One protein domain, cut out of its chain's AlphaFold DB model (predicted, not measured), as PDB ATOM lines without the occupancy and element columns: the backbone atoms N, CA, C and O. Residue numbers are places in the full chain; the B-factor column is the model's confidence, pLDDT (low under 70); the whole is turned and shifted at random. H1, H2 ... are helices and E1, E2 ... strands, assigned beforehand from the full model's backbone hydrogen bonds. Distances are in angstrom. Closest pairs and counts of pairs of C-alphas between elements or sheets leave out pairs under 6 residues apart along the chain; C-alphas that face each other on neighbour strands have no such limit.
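AT A GLANCE: This is residues 129 to 239 of the 384 residues of an uncharacterized protein of Coniophora puteana (strain RWD-64-598) (UniProt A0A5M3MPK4). One four-stranded parallel sheet makes a wall, with the three helices H1, H2 and H3 over one side of it and its other side bare; H2 lies between H1, over the E1 edge, and H3, toward E4. Two long links, residues 143 to 157 and 164 to 174, reach past opposite ends of the strands and lengthen the outline. The 111 printed residues hold E1, H1, E2, H2, E3, E4 and H3 in that chain order, and the sheet runs E1, E2, E3, E4. The class is mixed, helices and strands, with under half of the residues, 53, in named elements. The whole is compact, with a radius of gyration of the C-alphas of 13.4 A, and spans 43 by 25 by 24 A.

IN THESE COORDINATES: The strands are E1, residues 129 to 133, starting at C-alpha 129 (7.897, -15.586, 8.158); E2, residues 158 to 163, 15.9 A long; E3, residues 192 to 197, 16.0 A; and E4, residues 219 to 223. The helices are H1, residues 134 to 142, 12.4 A long; H2, residues 175 to 188, the longest at 20.3 A; and H3, residues 229 to 236, 10.8 A, ending at C-alpha 236 (27.891, -22.598, 9.724).

HOW THE PARTS SIT: E1 and E2 are parallel at 15 degrees, with N 130 and O 159 2.8 A apart, within hydrogen-bond range. E2 and E3 are parallel at 9 degrees, with N 160 and O 193 at 2.9 A. E3 and E4 are parallel at 5 degrees, with N 194 and O 219 at 2.8 A. E1, H1, E2 and E2, H2, E3 are strand-helix-strand units, each two parallel neighbour strands joined through a helix, with right-handed crossovers. H1 is on the sheet over E1, at a height over the sheet of 9.8 A, and only just stands up from it, rising 42 degrees. H2 only grazes the sheet with residues 182 to 186, and H3 with residues 230 to 234. H1 and H2 touch, closest at the C-alphas of Val 138 and Ala 181, 5.4 A, running the same way at a steep tilt of 57 degrees. H2 and H3 touch, closest at the C-alphas of Ile 175 and Ile 229, 6.6 A, running the same way at a tilt of 36 degrees, only just steep. H1 and H3 are apart. Every O i to N i+4 pair is within hydrogen-bond range in H1 and H3, and 9 of 10 in H2.

THE WHOLE: The C-alphas farthest apart, those of Met 153 and Glu 169, are 43.9 A apart. The printed part has no cut. The links H1 to E2, E2 to H2 and E3 to E4 are long, the last with 21 residues. Mean pLDDT of the printed part is 86.1; residues 150 to 155, 209 to 217 and 239 are under 70.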
ATOM      1  N   SER A 129       7.026 -16.714   8.451       96.00
ATOM      2  CA  SER A 129       7.897 -15.586   8.158       96.00
ATOM      3  C   SER A 129       8.160 -14.766   9.413       96.00
ATOM      4  O   SER A 129       7.223 -14.323  10.080       96.00
ATOM      5  N   LEU A 130       9.443 -14.561   9.709       97.12
ATOM      6  CA  LEU A 130       9.935 -13.698  10.771       97.12
ATOM      7  C   LEU A 130      10.861 -12.644  10.172       97.12
ATOM      8  O   LEU A 130      11.878 -12.965   9.563       97.12
ATOM      9  N   HIS A 131      10.528 -11.380  10.385       98.19
ATOM     10  CA  HIS A 131      11.421 -10.261  10.136       98.19
ATOM     11  C   HIS A 131      11.672  -9.543  11.454       98.19
ATOM     12  O   HIS A 131      10.720  -9.246  12.175       98.19
ATOM     13  N   ILE A 132      12.925  -9.268  11.776       97.94
ATOM     14  CA  ILE A 132      13.296  -8.794  13.108       97.94
ATOM     15  C   ILE A 132      14.649  -8.082  13.051       97.94
ATOM     16  O   ILE A 132      15.463  -8.391  12.181       97.94
ATOM     17  N   ASP A 133      14.904  -7.093  13.906       97.25
ATOM     18  CA  ASP A 133      16.260  -6.542  14.036       97.25
ATOM     19  C   ASP A 133      17.211  -7.556  14.695       97.25
ATOM     20  O   ASP A 133      16.785  -8.388  15.497       97.25
ATOM     21  N   ALA A 134      18.498  -7.508  14.347       97.19
ATOM     22  CA  ALA A 134      19.452  -8.551  14.736       97.19
ATOM     23  C   ALA A 134      19.616  -8.742  16.248       97.19
ATOM     24  O   ALA A 134      19.684  -9.881  16.704       97.19
ATOM     25  N   LYS A 135      19.627  -7.667  17.044       96.81
ATOM     26  CA  LYS A 135      19.749  -7.797  18.504       96.81
ATOM     27  C   LYS A 135      18.508  -8.441  19.104       96.81
ATOM     28  O   LYS A 135      18.621  -9.363  19.900       96.81
ATOM     29  N   THR A 136      17.322  -7.995  18.694       96.31
ATOM     30  CA  THR A 136      16.061  -8.588  19.154       96.31
ATOM     31  C   THR A 136      15.938 -10.055  18.732       96.31
ATOM     32  O   THR A 136      15.394 -10.853  19.487       96.31
ATOM     33  N   PHE A 137      16.458 -10.429  17.558       97.12
ATOM     34  CA  PHE A 137      16.529 -11.828  17.133       97.12
ATOM     35  C   PHE A 137      17.341 -12.674  18.113       97.12
ATOM     36  O   PHE A 137      16.814 -13.664  18.616       97.12
ATOM     37  N   VAL A 138      18.575 -12.256  18.412       96.31
ATOM     38  CA  VAL A 138      19.451 -12.960  19.362       96.31
ATOM     39  C   VAL A 138      18.765 -13.095  20.713       96.31
ATOM     40  O   VAL A 138      18.634 -14.205  21.215       96.31
ATOM     41  N   ASP A 139      18.245 -11.995  21.254       95.31
ATOM     42  CA  ASP A 139      17.595 -11.989  22.566       95.31
ATOM     43  C   ASP A 139      16.432 -12.992  22.630       95.31
ATOM     44  O   ASP A 139      16.360 -13.816  23.534       95.31
ATOM     45  N   ILE A 140      15.546 -12.984  21.629       93.75
ATOM     46  CA  ILE A 140      14.375 -13.870  21.603       93.75
ATOM     47  C   ILE A 140      14.771 -15.338  21.434       93.75
ATOM     48  O   ILE A 140      14.155 -16.211  22.047       93.75
ATOM     49  N   VAL A 141      15.767 -15.632  20.598       93.44
ATOM     50  CA  VAL A 141      16.238 -17.008  20.423       93.44
ATOM     51  C   VAL A 141      16.847 -17.534  21.724       93.44
ATOM     52  O   VAL A 141      16.505 -18.633  22.160       93.44
ATOM     53  N   MET A 142      17.693 -16.732  22.369       91.38
ATOM     54  CA  MET A 142      18.422 -17.136  23.572       91.38
ATOM     55  C   MET A 142      17.527 -17.247  24.816       91.38
ATOM     56  O   MET A 142      17.831 -18.030  25.714       91.38
ATOM     57  N   GLU A 143      16.385 -16.559  24.848       89.56
ATOM     58  CA  GLU A 143      15.350 -16.717  25.886       89.56
ATOM     59  C   GLU A 143      14.540 -18.031  25.763       89.56
ATOM     60  O   GLU A 143      13.668 -18.314  26.589       89.56
ATOM     61  N   GLY A 144      14.825 -18.874  24.762       82.25
ATOM     62  CA  GLY A 144      14.241 -20.212  24.643       82.25
ATOM     63  C   GLY A 144      12.819 -20.222  24.083       82.25
ATOM     64  O   GLY A 144      11.977 -21.002  24.531       82.25
ATOM     65  N   VAL A 145      12.532 -19.347  23.116       85.31
ATOM     66  CA  VAL A 145      11.261 -19.366  22.380       85.31
ATOM     67  C   VAL A 145      11.063 -20.695  21.653       85.31
ATOM     68  O   VAL A 145      11.961 -21.198  20.979       85.31
ATOM     69  N   GLU A 146       9.853 -21.248  21.759       85.94
ATOM     70  CA  GLU A 146       9.475 -22.451  21.024       85.94
ATOM     71  C   GLU A 146       9.100 -22.083  19.583       85.94
ATOM     72  O   GLU A 146       8.063 -21.461  19.305       85.94
ATOM     73  N   TRP A 147       9.962 -22.482  18.654       88.06
ATOM     74  CA  TRP A 147       9.757 -22.293  17.225       88.06
ATOM     75  C   TRP A 147       8.769 -23.323  16.657       88.06
ATOM     76  O   TRP A 147       8.636 -24.433  17.186       88.06
ATOM     77  N   PRO A 148       8.023 -22.972  15.592       83.88
ATOM     78  CA  PRO A 148       7.062 -23.881  14.990       83.88
ATOM     79  C   PRO A 148       7.733 -25.170  14.523       83.88
ATOM     80  O   PRO A 148       8.582 -25.163  13.635       83.88
ATOM     81  N   GLN A 149       7.248 -26.294  15.043       79.56
ATOM     82  CA  GLN A 149       7.535 -27.617  14.500       79.56
ATOM     83  C   GLN A 149       6.719 -27.784  13.216       79.56
ATOM     84  O   GLN A 149       5.625 -28.356  13.230       79.56
ATOM     85  N   LEU A 150       7.198 -27.205  12.112       68.81
ATOM     86  CA  LEU A 150       6.514 -27.274  10.824       68.81
ATOM     87  C   LEU A 150       6.392 -28.755  10.421       68.81
ATOM     88  O   LEU A 150       7.416 -29.404  10.183       68.81
ATOM     89  N   PRO A 151       5.173 -29.333  10.362       58.22
ATOM     90  CA  PRO A 151       5.012 -30.730   9.992       58.22
ATOM     91  C   PRO A 151       5.605 -30.919   8.597       58.22
ATOM     92  O   PRO A 151       5.226 -30.225   7.652       58.22
ATOM     93  N   GLY A 152       6.589 -31.818   8.508       54.84
ATOM     94  CA  GLY A 152       7.436 -31.988   7.335       54.84
ATOM     95  C   GLY A 152       6.653 -31.998   6.019       54.84
ATOM     96  O   GLY A 152       5.609 -32.640   5.913       54.84
ATOM     97  N   MET A 153       7.216 -31.317   5.017       49.72
ATOM     98  CA  MET A 153       6.694 -31.121   3.652       49.72
ATOM     99  C   MET A 153       5.752 -29.927   3.419       49.72
ATOM    100  O   MET A 153       4.935 -29.952   2.496       49.72
ATOM    101  N   GLY A 154       5.896 -28.835   4.173       58.53
ATOM    102  CA  GLY A 154       5.457 -27.531   3.669       58.53
ATOM    103  C   GLY A 154       6.206 -27.183   2.372       58.53
ATOM    104  O   GLY A 154       7.427 -27.265   2.325       58.53
ATOM    105  N   ILE A 155       5.481 -26.807   1.311       63.38
ATOM    106  CA  ILE A 155       6.055 -26.410   0.002       63.38
ATOM    107  C   ILE A 155       6.887 -25.118   0.118       63.38
ATOM    108  O   ILE A 155       7.710 -24.821  -0.747       63.38
ATOM    109  N   HIS A 156       6.665 -24.329   1.169       76.38
ATOM    110  CA  HIS A 156       7.236 -22.997   1.312       76.38
ATOM    111  C   HIS A 156       8.305 -22.966   2.409       76.38
ATOM    112  O   HIS A 156       8.030 -23.440   3.513       76.38
ATOM    113  N   PRO A 157       9.494 -22.407   2.122       83.56
ATOM    114  CA  PRO A 157      10.520 -22.200   3.135       83.56
ATOM    115  C   PRO A 157      10.043 -21.191   4.161       83.56
ATOM    116  O   PRO A 157       9.365 -20.219   3.819       83.56
ATOM    117  N   PHE A 158      10.428 -21.423   5.413       91.00
ATOM    118  CA  PHE A 158      10.348 -20.393   6.428       91.00
ATOM    119  C   PHE A 158      11.211 -19.215   5.965       91.00
ATOM    120  O   PHE A 158      12.333 -19.414   5.507       91.00
ATOM    121  N   ALA A 159      10.699 -17.992   6.045       94.19
ATOM    122  CA  ALA A 159      11.446 -16.797   5.671       94.19
ATOM    123  C   ALA A 159      11.948 -16.081   6.926       94.19
ATOM    124  O   ALA A 159      11.158 -15.433   7.611       94.19
ATOM    125  N   LEU A 160      13.251 -16.169   7.206       96.00
ATOM    126  CA  LEU A 160      13.913 -15.381   8.243       96.00
ATOM    127  C   LEU A 160      14.615 -14.186   7.601       96.00
ATOM    128  O   LEU A 160      15.495 -14.344   6.755       96.00
ATOM    129  N   VAL A 161      14.230 -12.985   8.019       97.75
ATOM    130  CA  VAL A 161      14.828 -11.729   7.572       97.75
ATOM    131  C   VAL A 161      15.333 -10.955   8.781       97.75
ATOM    132  O   VAL A 161      14.582 -10.256   9.459       97.75
ATOM    133  N   VAL A 162      16.629 -11.062   9.022       97.81
ATOM    134  CA  VAL A 162      17.331 -10.279  10.027       97.81
ATOM    135  C   VAL A 162      17.691  -8.918   9.437       97.81
ATOM    136  O   VAL A 162      18.315  -8.799   8.380       97.81
ATOM    137  N   THR A 163      17.245  -7.872  10.114       97.00
ATOM    138  CA  THR A 163      17.370  -6.482   9.679       97.00
ATOM    139  C   THR A 163      18.322  -5.694  10.568       97.00
ATOM    140  O   THR A 163      18.814  -6.195  11.584       97.00
ATOM    141  N   ARG A 164      18.566  -4.449  10.154       95.88
ATOM    142  CA  ARG A 164      19.552  -3.533  10.714       95.88
ATOM    143  C   ARG A 164      19.588  -3.518  12.243       95.88
ATOM    144  O   ARG A 164      18.588  -3.236  12.895       95.88
ATOM    145  N   TYR A 165      20.789  -3.676  12.791       96.38
ATOM    146  CA  TYR A 165      21.138  -3.302  14.162       96.38
ATOM    147  C   TYR A 165      22.538  -2.690  14.136       96.38
ATOM    148  O   TYR A 165      23.532  -3.388  13.961       96.38
ATOM    149  N   ARG A 166      22.603  -1.361  14.244       94.00
ATOM    150  CA  ARG A 166      23.848  -0.581  14.299       94.00
ATOM    151  C   ARG A 166      23.692   0.482  15.395       94.00
ATOM    152  O   ARG A 166      23.243   1.592  15.077       94.00
ATOM    153  N   PRO A 167      23.933   0.140  16.675       93.00
ATOM    154  CA  PRO A 167      23.919   1.118  17.760       93.00
ATOM    155  C   PRO A 167      24.993   2.184  17.521       93.00
ATOM    156  O   PRO A 167      25.917   2.002  16.730       93.00
ATOM    157  N   ARG A 168      24.822   3.357  18.138       86.19
ATOM    158  CA  ARG A 168      25.790   4.463  18.006       86.19
ATOM    159  C   ARG A 168      27.006   4.301  18.918       86.19
ATOM    160  O   ARG A 168      28.008   4.970  18.679       86.19
ATOM    161  N   GLU A 169      26.864   3.502  19.967       76.12
ATOM    162  CA  GLU A 169      27.872   3.249  20.999       76.12
ATOM    163  C   GLU A 169      28.630   1.942  20.697       76.12
ATOM    164  O   GLU A 169      28.408   1.326  19.653       76.12
ATOM    165  N   GLU A 170      29.573   1.556  21.562       79.50
ATOM    166  CA  GLU A 170      30.474   0.408  21.344       79.50
ATOM    167  C   GLU A 170      29.778  -0.964  21.487       79.50
ATOM    168  O   GLU A 170      30.392  -1.985  21.184       79.50
ATOM    169  N   ASP A 171      28.494  -1.006  21.860       85.88
ATOM    170  CA  ASP A 171      27.704  -2.227  22.089       85.88
ATOM    171  C   ASP A 171      27.194  -2.887  20.795       85.88
ATOM    172  O   ASP A 171      26.005  -3.181  20.607       85.88
ATOM    173  N   LEU A 172      28.123  -3.103  19.865       91.94
ATOM    174  CA  LEU A 172      27.901  -3.879  18.651       91.94
ATOM    175  C   LEU A 172      27.543  -5.333  18.987       91.94
ATOM    176  O   LEU A 172      27.815  -5.846  20.072       91.94
ATOM    177  N   LEU A 173      26.898  -6.011  18.037       94.62
ATOM    178  CA  LEU A 173      26.473  -7.388  18.246       94.62
ATOM    179  C   LEU A 173      27.687  -8.326  18.228       94.62
ATOM    180  O   LEU A 173      28.512  -8.253  17.317       94.62
ATOM    181  N   SER A 174      27.781  -9.230  19.202       94.38
ATOM    182  CA  SER A 174      28.792 -10.291  19.169       94.38
ATOM    183  C   SER A 174      28.538 -11.221  17.983       94.38
ATOM    184  O   SER A 174      27.400 -11.648  17.763       94.38
ATOM    185  N   ILE A 175      29.596 -11.535  17.229       93.50
ATOM    186  CA  ILE A 175      29.532 -12.489  16.114       93.50
ATOM    187  C   ILE A 175      29.108 -13.862  16.638       93.50
ATOM    188  O   ILE A 175      28.116 -14.400  16.154       93.50
ATOM    189  N   ASP A 176      29.787 -14.370  17.669       92.00
ATOM    190  CA  ASP A 176      29.497 -15.676  18.271       92.00
ATOM    191  C   ASP A 176      28.052 -15.760  18.765       92.00
ATOM    192  O   ASP A 176      27.311 -16.651  18.368       92.00
ATOM    193  N   GLY A 177      27.597 -14.770  19.542       93.06
ATOM    194  CA  GLY A 177      26.222 -14.766  20.053       93.06
ATOM    195  C   GLY A 177      25.162 -14.721  18.944       93.06
ATOM    196  O   GLY A 177      24.080 -15.289  19.092       93.06
ATOM    197  N   PHE A 178      25.461 -14.066  17.820       95.38
ATOM    198  CA  PHE A 178      24.570 -14.059  16.661       95.38
ATOM    199  C   PHE A 178      24.571 -15.392  15.911       95.38
ATOM    200  O   PHE A 178      23.505 -15.874  15.526       95.38
ATOM    201  N   VAL A 179      25.750 -15.977  15.708       92.31
ATOM    202  CA  VAL A 179      25.928 -17.274  15.048       92.31
ATOM    203  C   VAL A 179      25.271 -18.387  15.864       92.31
ATOM    204  O   VAL A 179      24.511 -19.161  15.290       92.31
ATOM    205  N   ASP A 180      25.449 -18.405  17.185       91.00
ATOM    206  CA  ASP A 180      24.813 -19.362  18.100       91.00
ATOM    207  C   ASP A 180      23.281 -19.276  18.036       91.00
ATOM    208  O   ASP A 180      22.584 -20.289  17.935       91.00
ATOM    209  N   ALA A 181      22.736 -18.055  18.048       93.44
ATOM    210  CA  ALA A 181      21.300 -17.846  17.895       93.44
ATOM    211  C   ALA A 181      20.802 -18.325  16.521       93.44
ATOM    212  O   ALA A 181      19.732 -18.927  16.405       93.44
ATOM    213  N   LEU A 182      21.567 -18.069  15.460       93.06
ATOM    214  CA  LEU A 182      21.208 -18.509  14.118       93.06
ATOM    215  C   LEU A 182      21.261 -20.038  13.987       93.06
ATOM    216  O   LEU A 182      20.349 -20.617  13.396       93.06
ATOM    217  N   ASP A 183      22.269 -20.687  14.568       88.25
ATOM    218  CA  ASP A 183      22.390 -22.144  14.605       88.25
ATOM    219  C   ASP A 183      21.207 -22.784  15.324       88.25
ATOM    220  O   ASP A 183      20.489 -23.599  14.740       88.25
ATOM    221  N   PHE A 184      20.928 -22.333  16.550       89.12
ATOM    222  CA  PHE A 184      19.792 -22.819  17.328       89.12
ATOM    223  C   PHE A 184      18.471 -22.649  16.566       89.12
ATOM    224  O   PHE A 184      17.629 -23.548  16.527       89.12
ATOM    225  N   PHE A 185      18.277 -21.494  15.926       90.31
ATOM    226  CA  PHE A 185      17.073 -21.239  15.144       90.31
ATOM    227  C   PHE A 185      16.935 -22.221  13.972       90.31
ATOM    228  O   PHE A 185      15.854 -22.751  13.709       90.31
ATOM    229  N   ILE A 186      18.025 -22.477  13.251       86.75
ATOM    230  CA  ILE A 186      17.993 -23.308  12.047       86.75
ATOM    231  C   ILE A 186      17.940 -24.797  12.386       86.75
ATOM    232  O   ILE A 186      17.331 -25.561  11.634       86.75
ATOM    233  N   SER A 187      18.476 -25.220  13.534       84.12
ATOM    234  CA  SER A 187      18.306 -26.598  14.003       84.12
ATOM    235  C   SER A 187      16.833 -26.962  14.210       84.12
ATOM    236  O   SER A 187      16.450 -28.109  13.979       84.12
ATOM    237  N   GLU A 188      16.000 -25.977  14.560       85.56
ATOM    238  CA  GLU A 188      14.549 -26.137  14.702       85.56
ATOM    239  C   GLU A 188      13.783 -25.953  13.377       85.56
ATOM    240  O   GLU A 188      12.684 -26.486  13.213       85.56
ATOM    241  N   ILE A 189      14.356 -25.231  12.405       85.06
ATOM    242  CA  ILE A 189      13.698 -24.850  11.144       85.06
ATOM    243  C   ILE A 189      14.493 -25.376   9.931       85.06
ATOM    244  O   ILE A 189      15.314 -24.663   9.352       85.06
ATOM    245  N   PRO A 190      14.215 -26.609   9.462       72.19
ATOM    246  CA  PRO A 190      15.052 -27.294   8.471       72.19
ATOM    247  C   PRO A 190      14.915 -26.779   7.027       72.19
ATOM    248  O   PRO A 190      15.643 -27.241   6.152       72.19
ATOM    249  N   PHE A 191      13.949 -25.899   6.738       81.69
ATOM    250  CA  PHE A 191      13.710 -25.367   5.392       81.69
ATOM    251  C   PHE A 191      13.589 -23.840   5.464       81.69
ATOM    252  O   PHE A 191      12.523 -23.317   5.798       81.69
ATOM    253  N   LEU A 192      14.692 -23.134   5.187       87.06
ATOM    254  CA  LEU A 192      14.858 -21.703   5.451       87.06
ATOM    255  C   LEU A 192      15.291 -20.915   4.205       87.06
ATOM    256  O   LEU A 192      16.215 -21.289   3.482       87.06
ATOM    257  N   THR A 193      14.644 -19.770   4.001       91.81
ATOM    258  CA  THR A 193      15.175 -18.621   3.264       91.81
ATOM    259  C   THR A 193      15.729 -17.625   4.272       91.81
ATOM    260  O   THR A 193      14.966 -17.068   5.062       91.81
ATOM    261  N   LEU A 194      17.037 -17.398   4.229       94.38
ATOM    262  CA  LEU A 194      17.748 -16.513   5.141       94.38
ATOM    263  C   LEU A 194      18.096 -15.206   4.435       94.38
ATOM    264  O   LEU A 194      18.689 -15.205   3.355       94.38
ATOM    265  N   ARG A 195      17.750 -14.081   5.054       97.12
ATOM    266  CA  ARG A 195      18.227 -12.760   4.647       97.12
ATOM    267  C   ARG A 195      18.789 -12.026   5.849       97.12
ATOM    268  O   ARG A 195      18.096 -11.919   6.852       97.12
ATOM    269  N   ILE A 196      20.003 -11.505   5.743       97.56
ATOM    270  CA  ILE A 196      20.652 -10.712   6.789       97.56
ATOM    271  C   ILE A 196      21.115  -9.413   6.145       97.56
ATOM    272  O   ILE A 196      21.771  -9.434   5.105       97.56
ATOM    273  N   SER A 197      20.737  -8.281   6.733       97.88
ATOM    274  CA  SER A 197      21.041  -6.970   6.161       97.88
ATOM    275  C   SER A 197      21.445  -5.950   7.214       97.88
ATOM    276  O   SER A 197      20.733  -5.776   8.205       97.88
ATOM    277  N   ASP A 198      22.542  -5.238   6.941       96.56
ATOM    278  CA  ASP A 198      22.924  -3.994   7.619       96.56
ATOM    279  C   ASP A 198      23.129  -4.148   9.140       96.56
ATOM    280  O   ASP A 198      22.686  -3.334   9.953       96.56
ATOM    281  N   VAL A 199      23.800  -5.225   9.546       96.75
ATOM    282  CA  VAL A 199      24.084  -5.536  10.955       96.75
ATOM    283  C   VAL A 199      25.523  -5.153  11.291       96.75
ATOM    284  O   VAL A 199      26.447  -5.516  10.569       96.75
ATOM    285  N   GLY A 200      25.705  -4.402  12.378       95.19
ATOM    286  CA  GLY A 200      27.017  -4.045  12.908       95.19
ATOM    287  C   GLY A 200      27.481  -5.066  13.940       95.19
ATOM    288  O   GLY A 200      26.805  -5.261  14.954       95.19
ATOM    289  N   PHE A 201      28.636  -5.675  13.689       94.56
ATOM    290  CA  PHE A 201      29.248  -6.664  14.570       94.56
ATOM    291  C   PHE A 201      30.489  -6.109  15.254       94.56
ATOM    292  O   PHE A 201      31.222  -5.314  14.667       94.56
ATOM    293  N   ASP A 202      30.719  -6.542  16.488       93.12
ATOM    294  CA  ASP A 202      31.930  -6.212  17.225       93.12
ATOM    295  C   ASP A 202      33.146  -6.891  16.559       93.12
ATOM    296  O   ASP A 202      33.218  -8.120  16.537       93.12
ATOM    297  N   PRO A 203      34.126  -6.129  16.036       87.50
ATOM    298  CA  PRO A 203      35.298  -6.693  15.366       87.50
ATOM    299  C   PRO A 203      36.260  -7.403  16.328       87.50
ATOM    300  O   PRO A 203      37.169  -8.097  15.877       87.50
ATOM    301  N   SER A 204      36.116  -7.184  17.640       89.00
ATOM    302  CA  SER A 204      36.911  -7.857  18.668       89.00
ATOM    303  C   SER A 204      36.325  -9.200  19.099       89.00
ATOM    304  O   SER A 204      37.030  -9.991  19.731       89.00
ATOM    305  N   SER A 205      35.078  -9.484  18.713       85.31
ATOM    306  CA  SER A 205      34.511 -10.819  18.828       85.31
ATOM    307  C   SER A 205      35.287 -11.741  17.890       85.31
ATOM    308  O   SER A 205      35.259 -11.579  16.669       85.31
ATOM    309  N   GLY A 206      36.032 -12.679  18.476       77.00
ATOM    310  CA  GLY A 206      36.579 -13.803  17.727       77.00
ATOM    311  C   GLY A 206      35.450 -14.629  17.115       77.00
ATOM    312  O   GLY A 206      34.278 -14.385  17.387       77.00
ATOM    313  N   CYS A 207      35.814 -15.580  16.265       72.56
ATOM    314  CA  CYS A 207      34.857 -16.542  15.749       72.56
ATOM    315  C   CYS A 207      35.535 -17.908  15.656       72.56
ATOM    316  O   CYS A 207      36.089 -18.270  14.621       72.56
ATOM    317  N   ASP A 208      35.556 -18.630  16.776       75.44
ATOM    318  CA  ASP A 208      36.000 -20.026  16.823       75.44
ATOM    319  C   ASP A 208      34.776 -20.919  16.568       75.44
ATOM    320  O   ASP A 208      34.181 -21.482  17.489       75.44
ATOM    321  N   ILE A 209      34.357 -21.014  15.305       67.12
ATOM    322  CA  ILE A 209      33.227 -21.867  14.917       67.12
ATOM    323  C   ILE A 209      33.729 -23.301  14.766       67.12
ATOM    324  O   ILE A 209      34.124 -23.736  13.686       67.12
ATOM    325  N   ASP A 210      33.693 -24.056  15.860       63.94
ATOM    326  CA  ASP A 210      33.937 -25.496  15.838       63.94
ATOM    327  C   ASP A 210      32.611 -26.265  15.679       63.94
ATOM    328  O   ASP A 210      31.814 -26.388  16.608       63.94
ATOM    329  N   GLY A 211      32.399 -26.862  14.501       58.06
ATOM    330  CA  GLY A 211      31.468 -27.989  14.331       58.06
ATOM    331  C   GLY A 211      29.971 -27.664  14.273       58.06
ATOM    332  O   GLY A 211      29.152 -28.571  14.436       58.06
ATOM    333  N   CYS A 212      29.611 -26.411  14.025       55.34
ATOM    334  CA  CYS A 212      28.232 -25.984  13.838       55.34
ATOM    335  C   CYS A 212      27.797 -26.169  12.368       55.34
ATOM    336  O   CYS A 212      28.502 -25.747  11.457       55.34
ATOM    337  N   ILE A 213      26.672 -26.861  12.136       60.59
ATOM    338  CA  ILE A 213      26.212 -27.281  10.801       60.59
ATOM    339  C   ILE A 213      24.743 -26.884  10.611       60.59
ATOM    340  O   ILE A 213      23.821 -27.523  11.122       60.59
ATOM    341  N   VAL A 214      24.539 -25.873   9.779       58.88
ATOM    342  CA  VAL A 214      23.284 -25.187   9.477       58.88
ATOM    343  C   VAL A 214      22.861 -25.488   8.040       58.88
ATOM    344  O   VAL A 214      23.687 -25.512   7.137       58.88
ATOM    345  N   ARG A 215      21.558 -25.703   7.803       66.12
ATOM    346  CA  ARG A 215      21.023 -26.163   6.506       66.12
ATOM    347  C   ARG A 215      19.999 -25.194   5.900       66.12
ATOM    348  O   ARG A 215      18.799 -25.476   5.951       66.12
ATOM    349  N   PRO A 216      20.407 -24.060   5.311       59.38
ATOM    350  CA  PRO A 216      19.502 -23.313   4.456       59.38
ATOM    351  C   PRO A 216      19.267 -24.107   3.171       59.38
ATOM    352  O   PRO A 216      20.132 -24.820   2.675       59.38
ATOM    353  N   SER A 217      18.056 -24.011   2.650       64.69
ATOM    354  CA  SER A 217      17.542 -24.975   1.678       64.69
ATOM    355  C   SER A 217      17.058 -24.335   0.382       64.69
ATOM    356  O   SER A 217      16.450 -25.014  -0.443       64.69
ATOM    357  N   ALA A 218      17.188 -23.012   0.253       75.50
ATOM    358  CA  ALA A 218      16.642 -22.289  -0.891       75.50
ATOM    359  C   ALA A 218      17.408 -21.008  -1.238       75.50
ATOM    360  O   ALA A 218      17.723 -20.775  -2.402       75.50
ATOM    361  N   LEU A 219      17.660 -20.136  -0.256       89.31
ATOM    362  CA  LEU A 219      18.211 -18.808  -0.515       89.31
ATOM    363  C   LEU A 219      18.916 -18.257   0.724       89.31
ATOM    364  O   LEU A 219      18.288 -18.135   1.777       89.31
ATOM    365  N   VAL A 220      20.166 -17.838   0.553       93.75
ATOM    366  CA  VAL A 220      20.918 -17.018   1.507       93.75
ATOM    367  C   VAL A 220      21.183 -15.668   0.854       93.75
ATOM    368  O   VAL A 220      21.747 -15.599  -0.233       93.75
ATOM    369  N   SER A 221      20.752 -14.584   1.490       96.62
ATOM    370  CA  SER A 221      20.989 -13.220   1.013       96.62
ATOM    371  C   SER A 221      21.634 -12.388   2.111       96.62
ATOM    372  O   SER A 221      21.032 -12.174   3.160       96.62
ATOM    373  N   LEU A 222      22.850 -11.923   1.862       97.44
ATOM    374  CA  LEU A 222      23.642 -11.114   2.778       97.44
ATOM    375  C   LEU A 222      23.829  -9.730   2.158       97.44
ATOM    376  O   LEU A 222      24.200  -9.627   0.989       97.44
ATOM    377  N   ALA A 223      23.538  -8.675   2.915       98.25
ATOM    378  CA  ALA A 223      23.626  -7.305   2.426       98.25
ATOM    379  C   ALA A 223      24.235  -6.354   3.459       98.25
ATOM    380  O   ALA A 223      23.886  -6.420   4.636       98.25
ATOM    381  N   ASP A 224      25.091  -5.434   3.011       97.31
ATOM    382  CA  ASP A 224      25.671  -4.376   3.857       97.31
ATOM    383  C   ASP A 224      26.361  -4.931   5.120       97.31
ATOM    384  O   ASP A 224      26.204  -4.394   6.225       97.31
ATOM    385  N   LEU A 225      27.068  -6.056   4.956       95.62
ATOM    386  CA  LEU A 225      27.831  -6.723   6.011       95.62
ATOM    387  C   LEU A 225      29.325  -6.454   5.828       95.62
ATOM    388  O   LEU A 225      29.844  -6.514   4.711       95.62
ATOM    389  N   GLU A 226      29.992  -6.186   6.945       91.44
ATOM    390  CA  GLU A 226      31.399  -5.793   7.019       91.44
ATOM    391  C   GLU A 226      32.157  -6.748   7.954       91.44
ATOM    392  O   GLU A 226      31.585  -7.275   8.914       91.44
ATOM    393  N   GLY A 227      33.453  -6.945   7.701       88.88
ATOM    394  CA  GLY A 227      34.315  -7.771   8.547       88.88
ATOM    395  C   GLY A 227      34.120  -9.291   8.383       88.88
ATOM    396  O   GLY A 227      33.591  -9.754   7.371       88.88
ATOM    397  N   PRO A 228      34.558 -10.102   9.366       90.38
ATOM    398  CA  PRO A 228      34.653 -11.560   9.225       90.38
ATOM    399  C   PRO A 228      33.303 -12.293   9.299       90.38
ATOM    400  O   PRO A 228      33.255 -13.512   9.145       90.38
ATOM    401  N   ILE A 229      32.189 -11.581   9.505       92.44
ATOM    402  CA  ILE A 229      30.868 -12.199   9.661       92.44
ATOM    403  C   ILE A 229      30.450 -13.025   8.442       92.44
ATOM    404  O   ILE A 229      29.787 -14.044   8.595       92.44
ATOM    405  N   ILE A 230      30.824 -12.623   7.224       93.31
ATOM    406  CA  ILE A 230      30.427 -13.366   6.022       93.31
ATOM    407  C   ILE A 230      31.049 -14.765   6.037       93.31
ATOM    408  O   ILE A 230      30.339 -15.743   5.809       93.31
ATOM    409  N   GLN A 231      32.334 -14.860   6.385       92.38
ATOM    410  CA  GLN A 231      33.025 -16.135   6.578       92.38
ATOM    411  C   GLN A 231      32.349 -16.959   7.678       92.38
ATOM    412  O   GLN A 231      32.024 -18.117   7.443       92.38
ATOM    413  N   ALA A 232      32.061 -16.341   8.826       91.12
ATOM    414  CA  ALA A 232      31.400 -17.002   9.950       91.12
ATOM    415  C   ALA A 232      30.007 -17.562   9.594       91.12
ATOM    416  O   ALA A 232      29.640 -18.672   9.977       91.12
ATOM    417  N   LEU A 233      29.222 -16.813   8.817       91.25
ATOM    418  CA  LEU A 233      27.909 -17.255   8.357       91.25
ATOM    419  C   LEU A 233      28.026 -18.421   7.379       91.25
ATOM    420  O   LEU A 233      27.284 -19.391   7.501       91.25
ATOM    421  N   PHE A 234      28.952 -18.357   6.424       90.00
ATOM    422  CA  PHE A 234      29.135 -19.459   5.486       90.00
ATOM    423  C   PHE A 234      29.761 -20.705   6.120       90.00
ATOM    424  O   PHE A 234      29.436 -21.802   5.681       90.00
ATOM    425  N   SER A 235      30.574 -20.575   7.174       85.88
ATOM    426  CA  SER A 235      31.126 -21.740   7.878       85.88
ATOM    427  C   SER A 235      30.073 -22.527   8.646       85.88
ATOM    428  O   SER A 235      30.210 -23.739   8.772       85.88
ATOM    429  N   ILE A 236      29.019 -21.866   9.141       83.06
ATOM    430  CA  ILE A 236      27.891 -22.598   9.724       83.06
ATOM    431  C   ILE A 236      26.963 -23.131   8.640       83.06
ATOM    432  O   ILE A 236      26.421 -24.215   8.795       83.06
ATOM    433  N   ILE A 237      26.791 -22.421   7.525       83.12
ATOM    434  CA  ILE A 237      25.917 -22.827   6.421       83.12
ATOM    435  C   ILE A 237      26.552 -23.999   5.636       83.12
ATOM    436  O   ILE A 237      27.207 -23.824   4.611       83.12
ATOM    437  N   GLU A 238      26.314 -25.234   6.084       70.19
ATOM    438  CA  GLU A 238      26.657 -26.438   5.324       70.19
ATOM    439  C   GLU A 238      25.517 -26.778   4.359       70.19
ATOM    440  O   GLU A 238      24.426 -27.234   4.730       70.19
ATOM    441  N   TYR A 239      25.803 -26.645   3.073       64.62
ATOM    442  CA  TYR A 239      24.917 -27.156   2.046       64.62
ATOM    443  C   TYR A 239      25.091 -28.669   1.940       64.62
ATOM    444  O   TYR A 239      26.125 -29.172   1.500       64.62
TER     445      TYR A 239